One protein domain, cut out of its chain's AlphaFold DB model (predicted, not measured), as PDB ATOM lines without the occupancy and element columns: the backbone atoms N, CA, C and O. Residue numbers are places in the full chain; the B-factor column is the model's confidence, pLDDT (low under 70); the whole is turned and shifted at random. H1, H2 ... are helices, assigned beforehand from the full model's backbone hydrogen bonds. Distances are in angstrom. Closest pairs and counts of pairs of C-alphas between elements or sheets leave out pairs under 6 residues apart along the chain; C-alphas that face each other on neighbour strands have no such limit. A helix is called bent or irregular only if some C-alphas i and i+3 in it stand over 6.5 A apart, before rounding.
ATOM      1  N   ILE A   2      -4.721  19.884 -16.791       46.25
ATOM      2  CA  ILE A   2      -4.072  21.052 -17.424       46.25
ATOM      3  C   ILE A   2      -4.439  22.313 -16.635       46.25
ATOM      4  O   ILE A   2      -5.563  22.799 -16.745       46.25
ATOM      5  N   ALA A   3      -3.510  22.859 -15.851       45.12
ATOM      6  CA  ALA A   3      -3.703  24.162 -15.219       45.12
ATOM      7  C   ALA A   3      -3.376  25.278 -16.223       45.12
ATOM      8  O   ALA A   3      -2.217  25.478 -16.584       45.12
ATOM      9  N   VAL A   4      -4.392  26.016 -16.682       51.84
ATOM     10  CA  VAL A   4      -4.177  27.196 -17.529       51.84
ATOM     11  C   VAL A   4      -4.017  28.431 -16.655       51.84
ATOM     12  O   VAL A   4      -4.995  29.059 -16.251       51.84
ATOM     13  N   VAL A   5      -2.772  28.817 -16.390       56.56
ATOM     14  CA  VAL A   5      -2.485  30.073 -15.690       56.56
ATOM     15  C   VAL A   5      -2.479  31.212 -16.705       56.56
ATOM     16  O   VAL A   5      -1.542  31.387 -17.484       56.56
ATOM     17  N   GLY A   6      -3.549  32.006 -16.709       52.62
ATOM     18  CA  GLY A   6      -3.604  33.246 -17.471       52.62
ATOM     19  C   GLY A   6      -2.697  34.295 -16.837       52.62
ATOM     20  O   GLY A   6      -3.167  35.089 -16.032       52.62
ATOM     21  N   ALA A   7      -1.416  34.327 -17.212       53.81
ATOM     22  CA  ALA A   7      -0.500  35.371 -16.762       53.81
ATOM     23  C   ALA A   7      -1.021  36.747 -17.222       53.81
ATOM     24  O   ALA A   7      -0.959  37.095 -18.405       53.81
ATOM     25  N   ARG A   8      -1.577  37.530 -16.294       52.16
ATOM     26  CA  ARG A   8      -1.897  38.943 -16.506       52.16
ATOM     27  C   ARG A   8      -1.245  39.737 -15.376       52.16
ATOM     28  O   ARG A   8      -1.482  39.430 -14.219       52.16
ATOM     29  N   ARG A   9      -0.434  40.737 -15.753       50.69
ATOM     30  CA  ARG A   9       0.296  41.675 -14.871       50.69
ATOM     31  C   ARG A   9       1.199  41.003 -13.815       50.69
ATOM     32  O   ARG A   9       0.812  40.882 -12.664       50.69
ATOM     33  N   GLY A  10       2.428  40.646 -14.203       55.50
ATOM     34  CA  GLY A  10       3.538  40.446 -13.250       55.50
ATOM     35  C   GLY A  10       4.165  39.050 -13.185       55.50
ATOM     36  O   GLY A  10       5.250  38.916 -12.634       55.50
ATOM     37  N   PHE A  11       3.553  38.025 -13.783       59.53
ATOM     38  CA  PHE A  11       4.131  36.676 -13.818       59.53
ATOM     39  C   PHE A  11       4.825  36.399 -15.155       59.53
ATOM     40  O   PHE A  11       4.171  36.314 -16.197       59.53
ATOM     41  N   THR A  12       6.149  36.230 -15.108       65.19
ATOM     42  CA  THR A  12       6.971  35.784 -16.241       65.19
ATOM     43  C   THR A  12       7.292  34.305 -16.068       65.19
ATOM     44  O   THR A  12       8.011  33.919 -15.149       65.19
ATOM     45  N   VAL A  13       6.768  33.470 -16.962       68.25
ATOM     46  CA  VAL A  13       7.139  32.052 -17.035       68.25
ATOM     47  C   VAL A  13       8.549  31.964 -17.614       68.25
ATOM     48  O   VAL A  13       8.741  32.282 -18.786       68.25
ATOM     49  N   LYS A  14       9.536  31.572 -16.799       71.75
ATOM     50  CA  LYS A  14      10.937  31.427 -17.241       71.75
ATOM     51  C   LYS A  14      11.138  30.215 -18.154       71.75
ATOM     52  O   LYS A  14      11.895  30.291 -19.114       71.75
ATOM     53  N   SER A  15      10.436  29.122 -17.879       76.44
ATOM     54  CA  SER A  15      10.426  27.904 -18.686       76.44
ATOM     55  C   SER A  15       9.083  27.196 -18.534       76.44
ATOM     56  O   SER A  15       8.416  27.323 -17.506       76.44
ATOM     57  N   GLN A  16       8.658  26.480 -19.576       78.19
ATOM     58  CA  GLN A  16       7.502  25.596 -19.457       78.19
ATOM     59  C   GLN A  16       7.867  24.398 -18.576       78.19
ATOM     60  O   GLN A  16       8.985  23.890 -18.702       78.19
ATOM     61  N   PRO A  17       6.940  23.920 -17.732       77.81
ATOM     62  CA  PRO A  17       7.077  22.617 -17.099       77.81
ATOM     63  C   PRO A  17       7.303  21.535 -18.163       77.81
ATOM     64  O   PRO A  17       6.572  21.455 -19.151       77.81
ATOM     65  N   THR A  18       8.348  20.730 -17.990       79.56
ATOM     66  CA  THR A  18       8.749  19.680 -18.943       79.56
ATOM     67  C   THR A  18       7.980  18.378 -18.763       79.56
ATOM     68  O   THR A  18       7.956  17.551 -19.667       79.56
ATOM     69  N   ASP A  19       7.326  18.203 -17.617       77.38
ATOM     70  CA  ASP A  19       6.556  17.010 -17.261       77.38
ATOM     71  C   ASP A  19       5.239  16.863 -18.046       77.38
ATOM     72  O   ASP A  19       4.528  15.872 -17.887       77.38
ATOM     73  N   GLY A  20       4.879  17.858 -18.865       67.81
ATOM     74  CA  GLY A  20       3.653  17.868 -19.665       67.81
ATOM     75  C   GLY A  20       2.361  17.893 -18.840       67.81
ATOM     76  O   GLY A  20       1.269  17.842 -19.411       67.81
ATOM     77  N   THR A  21       2.464  17.992 -17.513       68.69
ATOM     78  CA  THR A  21       1.316  17.991 -16.606       68.69
ATOM     79  C   THR A  21       0.651  19.359 -16.624       68.69
ATOM     80  O   THR A  21      -0.575  19.454 -16.664       68.69
ATOM     81  N   VAL A  22       1.447  20.427 -16.689       70.75
ATOM     82  CA  VAL A  22       0.972  21.813 -16.691       70.75
ATOM     83  C   VAL A  22       1.465  22.542 -17.938       70.75
ATOM     84  O   VAL A  22       2.652  22.536 -18.244       70.75
ATOM     85  N   ALA A  23       0.552  23.220 -18.637       75.31
ATOM     86  CA  ALA A  23       0.876  24.056 -19.790       75.31
ATOM     87  C   ALA A  23       0.481  25.508 -19.514       75.31
ATOM     88  O   ALA A  23      -0.704  25.832 -19.392       75.31
ATOM     89  N   VAL A  24       1.469  26.403 -19.446       75.56
ATOM     90  CA  VAL A  24       1.206  27.819 -19.177       75.56
ATOM     91  C   VAL A  24       1.080  28.579 -20.486       75.56
ATOM     92  O   VAL A  24       2.048  28.741 -21.226       75.56
ATOM     93  N   VAL A  25      -0.115  29.089 -20.778       78.06
ATOM     94  CA  VAL A  25      -0.377  29.827 -22.017       78.06
ATOM     95  C   VAL A  25      -0.930  31.223 -21.742       78.06
ATOM     96  O   VAL A  25      -1.762  31.401 -20.850       78.06
ATOM     97  N   PRO A  26      -0.537  32.241 -22.532       74.19
ATOM     98  CA  PRO A  26      -1.142  33.561 -22.435       74.19
ATOM     99  C   PRO A  26      -2.658  33.486 -22.635       74.19
ATOM    100  O   PRO A  26      -3.127  32.799 -23.545       74.19
ATOM    101  N   ARG A  27      -3.426  34.280 -21.876       74.06
ATOM    102  CA  ARG A  27      -4.901  34.330 -21.964       74.06
ATOM    103  C   ARG A  27      -5.403  34.477 -23.406       74.06
ATOM    104  O   ARG A  27      -6.334  33.786 -23.794       74.06
ATOM    105  N   ARG A  28      -4.754  35.317 -24.222       79.06
ATOM    106  CA  ARG A  28      -5.096  35.531 -25.645       79.06
ATOM    107  C   ARG A  28      -4.884  34.304 -26.545       79.06
ATOM    108  O   ARG A  28      -5.451  34.240 -27.626       79.06
ATOM    109  N   ARG A  29      -4.056  33.341 -26.125       78.88
ATOM    110  CA  ARG A  29      -3.744  32.107 -26.867       78.88
ATOM    111  C   ARG A  29      -4.453  30.871 -26.315       78.88
ATOM    112  O   ARG A  29      -4.356  29.822 -26.941       78.88
ATOM    113  N   ILE A  30      -5.199  30.991 -25.211       80.69
ATOM    114  CA  ILE A  30      -5.872  29.853 -24.568       80.69
ATOM    115  C   ILE A  30      -6.777  29.090 -25.534       80.69
ATOM    116  O   ILE A  30      -6.699  27.874 -25.606       80.69
ATOM    117  N   ARG A  31      -7.579  29.804 -26.334       81.44
ATOM    118  CA  ARG A  31      -8.516  29.184 -27.274       81.44
ATOM    119  C   ARG A  31      -7.770  28.342 -28.303       81.44
ATOM    120  O   ARG A  31      -8.085  27.173 -28.453       81.44
ATOM    121  N   ARG A  32      -6.741  28.921 -28.934       83.75
ATOM    122  CA  ARG A  32      -5.895  28.230 -29.919       83.75
ATOM    123  C   ARG A  32      -5.208  27.004 -29.315       83.75
ATOM    124  O   ARG A  32      -5.153  25.971 -29.969       83.75
ATOM    125  N   PHE A  33      -4.700  27.130 -28.088       83.12
ATOM    126  CA  PHE A  33      -4.054  26.033 -27.372       83.12
ATOM    127  C   PHE A  33      -5.027  24.888 -27.077       83.12
ATOM    128  O   PHE A  33      -4.689  23.740 -27.334       83.12
ATOM    129  N   LEU A  34      -6.233  25.192 -26.587       78.75
ATOM    130  CA  LEU A  34      -7.260  24.186 -26.307       78.75
ATOM    131  C   LEU A  34      -7.732  23.484 -27.585       78.75
ATOM    132  O   LEU A  34      -7.872  22.270 -27.587       78.75
ATOM    133  N   THR A  35      -7.917  24.221 -28.684       82.19
ATOM    134  CA  THR A  35      -8.332  23.636 -29.971       82.19
ATOM    135  C   THR A  35      -7.245  22.808 -30.650       82.19
ATOM    136  O   THR A  35      -7.568  21.974 -31.484       82.19
ATOM    137  N   SER A  36      -5.966  23.053 -30.345       83.12
ATOM    138  CA  SER A  36      -4.855  22.271 -30.898       83.12
ATOM    139  C   SER A  36      -4.532  21.026 -30.077       83.12
ATOM    140  O   SER A  36      -3.679  20.246 -30.490       83.12
ATOM    141  N   GLN A  37      -5.127  20.868 -28.889       78.94
ATOM    142  CA  GLN A  37      -4.964  19.632 -28.140       78.94
ATOM    143  C   GLN A  37      -5.711  18.505 -28.860       78.94
ATOM    144  O   GLN A  37      -6.778  18.753 -29.427       78.94
ATOM    145  N   PRO A  38      -5.196  17.264 -28.804       73.75
ATOM    146  CA  PRO A  38      -5.983  16.106 -29.200       73.75
ATOM    147  C   PRO A  38      -7.318  16.153 -28.452       73.75
ATOM    148  O   PRO A  38      -7.330  16.480 -27.259       73.75
ATOM    149  N   GLN A  39      -8.435  15.846 -29.121       68.44
ATOM    150  CA  GLN A  39      -9.699  15.636 -28.417       68.44
ATOM    151  C   GLN A  39      -9.482  14.512 -27.404       68.44
ATOM    152  O   GLN A  39      -9.344  13.349 -27.765       68.44
ATOM    153  N   ARG A  40      -9.355  14.895 -26.134       72.00
ATOM    154  CA  ARG A  40      -9.085  13.970 -25.031       72.00
ATOM    155  C   ARG A  40     -10.357  13.399 -24.422       72.00
ATOM    156  O   ARG A  40     -10.259  12.420 -23.700       72.00
ATOM    157  N   LEU A  41     -11.502  14.026 -24.685       69.94
ATOM    158  CA  LEU A  41     -12.807  13.586 -24.211       69.94
ATOM    159  C   LEU A  41     -13.735  13.478 -25.415       69.94
ATOM    160  O   LEU A  41     -13.977  14.470 -26.109       69.94
ATOM    161  N   GLY A  42     -14.216  12.270 -25.676       74.06
ATOM    162  CA  GLY A  42     -15.268  12.027 -26.646       74.06
ATOM    163  C   GLY A  42     -16.595  12.618 -26.170       74.06
ATOM    164  O   GLY A  42     -16.796  12.882 -24.984       74.06
ATOM    165  N   LEU A  43     -17.540  12.791 -27.099       77.94
ATOM    166  CA  LEU A  43     -18.869  13.351 -26.807       77.94
ATOM    167  C   LEU A  43     -19.570  12.630 -25.644       77.94
ATOM    168  O   LEU A  43     -20.136  13.276 -24.773       77.94
ATOM    169  N   ARG A  44     -19.427  11.302 -25.558       77.00
ATOM    170  CA  ARG A  44     -19.992  10.489 -24.468       77.00
ATOM    171  C   ARG A  44     -19.450  10.858 -23.088       77.00
ATOM    172  O   ARG A  44     -20.192  10.848 -22.113       77.00
ATOM    173  N   GLU A  45     -18.159  11.156 -22.994       77.19
ATOM    174  CA  GLU A  45     -17.515  11.500 -21.725       77.19
ATOM    175  C   GLU A  45     -17.880  12.927 -21.311       77.19
ATOM    176  O   GLU A  45     -18.091  13.193 -20.131       77.19
ATOM    177  N   ILE A  46     -18.041  13.826 -22.288       79.38
ATOM    178  CA  ILE A  46     -18.564  15.179 -22.067       79.38
ATOM    179  C   ILE A  46     -20.003  15.114 -21.539       79.38
ATOM    180  O   ILE A  46     -20.305  15.762 -20.536       79.38
ATOM    181  N   ASP A  47     -20.866  14.307 -22.159       81.69
ATOM    182  CA  ASP A  47     -22.258  14.137 -21.732       81.69
ATOM    183  C   ASP A  47     -22.350  13.535 -20.326       81.69
ATOM    184  O   ASP A  47     -23.121  14.012 -19.493       81.69
ATOM    185  N   ALA A  48     -21.509  12.542 -20.024       79.38
ATOM    186  CA  ALA A  48     -21.441  11.937 -18.698       79.38
ATOM    187  C   ALA A  48     -20.999  12.944 -17.621       79.38
ATOM    188  O   ALA A  48     -21.608  13.015 -16.553       79.38
ATOM    189  N   ILE A  49     -19.978  13.763 -17.905       80.88
ATOM    190  CA  ILE A  49     -19.533  14.829 -16.996       80.88
ATOM    191  C   ILE A  49     -20.646  15.864 -16.803       80.88
ATOM    192  O   ILE A  49     -20.899  16.284 -15.675       80.88
ATOM    193  N   HIS A  50     -21.328  16.264 -17.878       83.06
ATOM    194  CA  HIS A  50     -22.418  17.235 -17.816       83.06
ATOM    195  C   HIS A  50     -23.599  16.722 -16.980       83.06
ATOM    196  O   HIS A  50     -24.136  17.466 -16.160       83.06
ATOM    197  N   GLU A  51     -23.973  15.452 -17.136       87.19
ATOM    198  CA  GLU A  51     -25.052  14.829 -16.369       87.19
ATOM    199  C   GLU A  51     -24.740  14.779 -14.868       87.19
ATOM    200  O   GLU A  51     -25.590  15.109 -14.039       87.19
ATOM    201  N   VAL A  52     -23.500  14.441 -14.501       82.00
ATOM    202  CA  VAL A  52     -23.059  14.462 -13.100       82.00
ATOM    203  C   VAL A  52     -23.008  15.896 -12.573       82.00
ATOM    204  O   VAL A  52     -23.542  16.165 -11.500       82.00
ATOM    205  N   ALA A  53     -22.439  16.837 -13.326       80.25
ATOM    206  CA  ALA A  53     -22.319  18.237 -12.920       80.25
ATOM    207  C   ALA A  53     -23.670  18.951 -12.734       80.25
ATOM    208  O   ALA A  53     -23.739  19.913 -11.967       80.25
ATOM    209  N   ARG A  54     -24.735  18.500 -13.414       81.38
ATOM    210  CA  ARG A  54     -26.087  19.073 -13.301       81.38
ATOM    211  C   ARG A  54     -26.782  18.727 -11.983       81.38
ATOM    212  O   ARG A  54     -27.687  19.448 -11.568       81.38
ATOM    213  N   ARG A  55     -26.409  17.628 -11.320       83.44
ATOM    214  CA  ARG A  55     -27.086  17.208 -10.083       83.44
ATOM    215  C   ARG A  55     -26.854  18.250  -8.987       83.44
ATOM    216  O   ARG A  55     -25.728  18.690  -8.761       83.44
ATOM    217  N   SER A  56     -27.924  18.618  -8.284       71.56
ATOM    218  CA  SER A  56     -27.907  19.646  -7.229       71.56
ATOM    219  C   SER A  56     -26.989  19.300  -6.054       71.56
ATOM    220  O   SER A  56     -26.597  20.183  -5.300       71.56
ATOM    221  N   THR A  57     -26.624  18.025  -5.917       79.44
ATOM    222  CA  THR A  57     -25.723  17.506  -4.887       79.44
ATOM    223  C   THR A  57     -24.260  17.474  -5.322       79.44
ATOM    224  O   THR A  57     -23.400  17.137  -4.520       79.44
ATOM    225  N   THR A  58     -23.924  17.799  -6.569       75.88
ATOM    226  CA  THR A  58     -22.543  17.632  -7.055       75.88
ATOM    227  C   THR A  58     -21.611  18.736  -6.565       75.88
ATOM    228  O   THR A  58     -20.437  18.485  -6.301       75.88
ATOM    229  N   TRP A  59     -22.125  19.949  -6.378       72.12
ATOM    230  CA  TRP A  59     -21.344  21.082  -5.890       72.12
ATOM    231  C   TRP A  59     -21.613  21.271  -4.400       72.12
ATOM    232  O   TRP A  59     -22.580  21.922  -4.011       72.12
ATOM    233  N   HIS A  60     -20.774  20.663  -3.563       63.03
ATOM    234  CA  HIS A  60     -20.738  20.974  -2.136       63.03
ATOM    235  C   HIS A  60     -19.845  22.201  -1.915       63.03
ATOM    236  O   HIS A  60     -18.792  22.325  -2.543       63.03
ATOM    237  N   ARG A  61     -20.337  23.129  -1.090       58.81
ATOM    238  CA  ARG A  61     -19.728  24.433  -0.803       58.81
ATOM    239  C   ARG A  61     -18.440  24.313   0.002       58.81
ATOM    240  O   ARG A  61     -18.414  23.462   0.915       58.81
TER     241      ARG A  61
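This is residues 2 to 61 of the 61 residues of an uncharacterized protein of Dietzia psychralcaliphila (UniProt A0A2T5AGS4). This domain has little regular structure: a wide loop, residues 2 to 26, folds back and leads into short H1, and a thin link then reaches out to H2, which stands off as an arm. Of 60 printed residues, 21 lie in two named helices, H1 then H2; the class is all helix, with no named strand. The whole is only just loose, close to extended, with a radius of gyration of the C-alphas of 15.4 A, and spans 41 by 30 by 23 A.

Start at C-alpha 2, (-4.072, 21.052, -17.424). Find H1, residues 27 to 35, from C-alpha 27 at (-4.901, 34.330, -21.964). It is irregular: C-alphas 28 and 31 are 7.4 A apart. H2, residues 43 to 54, runs 16.3 A to C-alpha 54 at (-26.087, 19.073, -13.301).

H1 and H2 are apart, joined by a short link of 7 residues. Every O i to N i+4 pair is within hydrogen-bond range in H2, but 3 of 5 in H1.

The printed part has no cut. Residues 35 to 40, 42 to 48 and 50 to 61 stand free. Look for pLDDT under 70 at residues 2 to 13, 20 to 21, 39, 41 and 60 to 61.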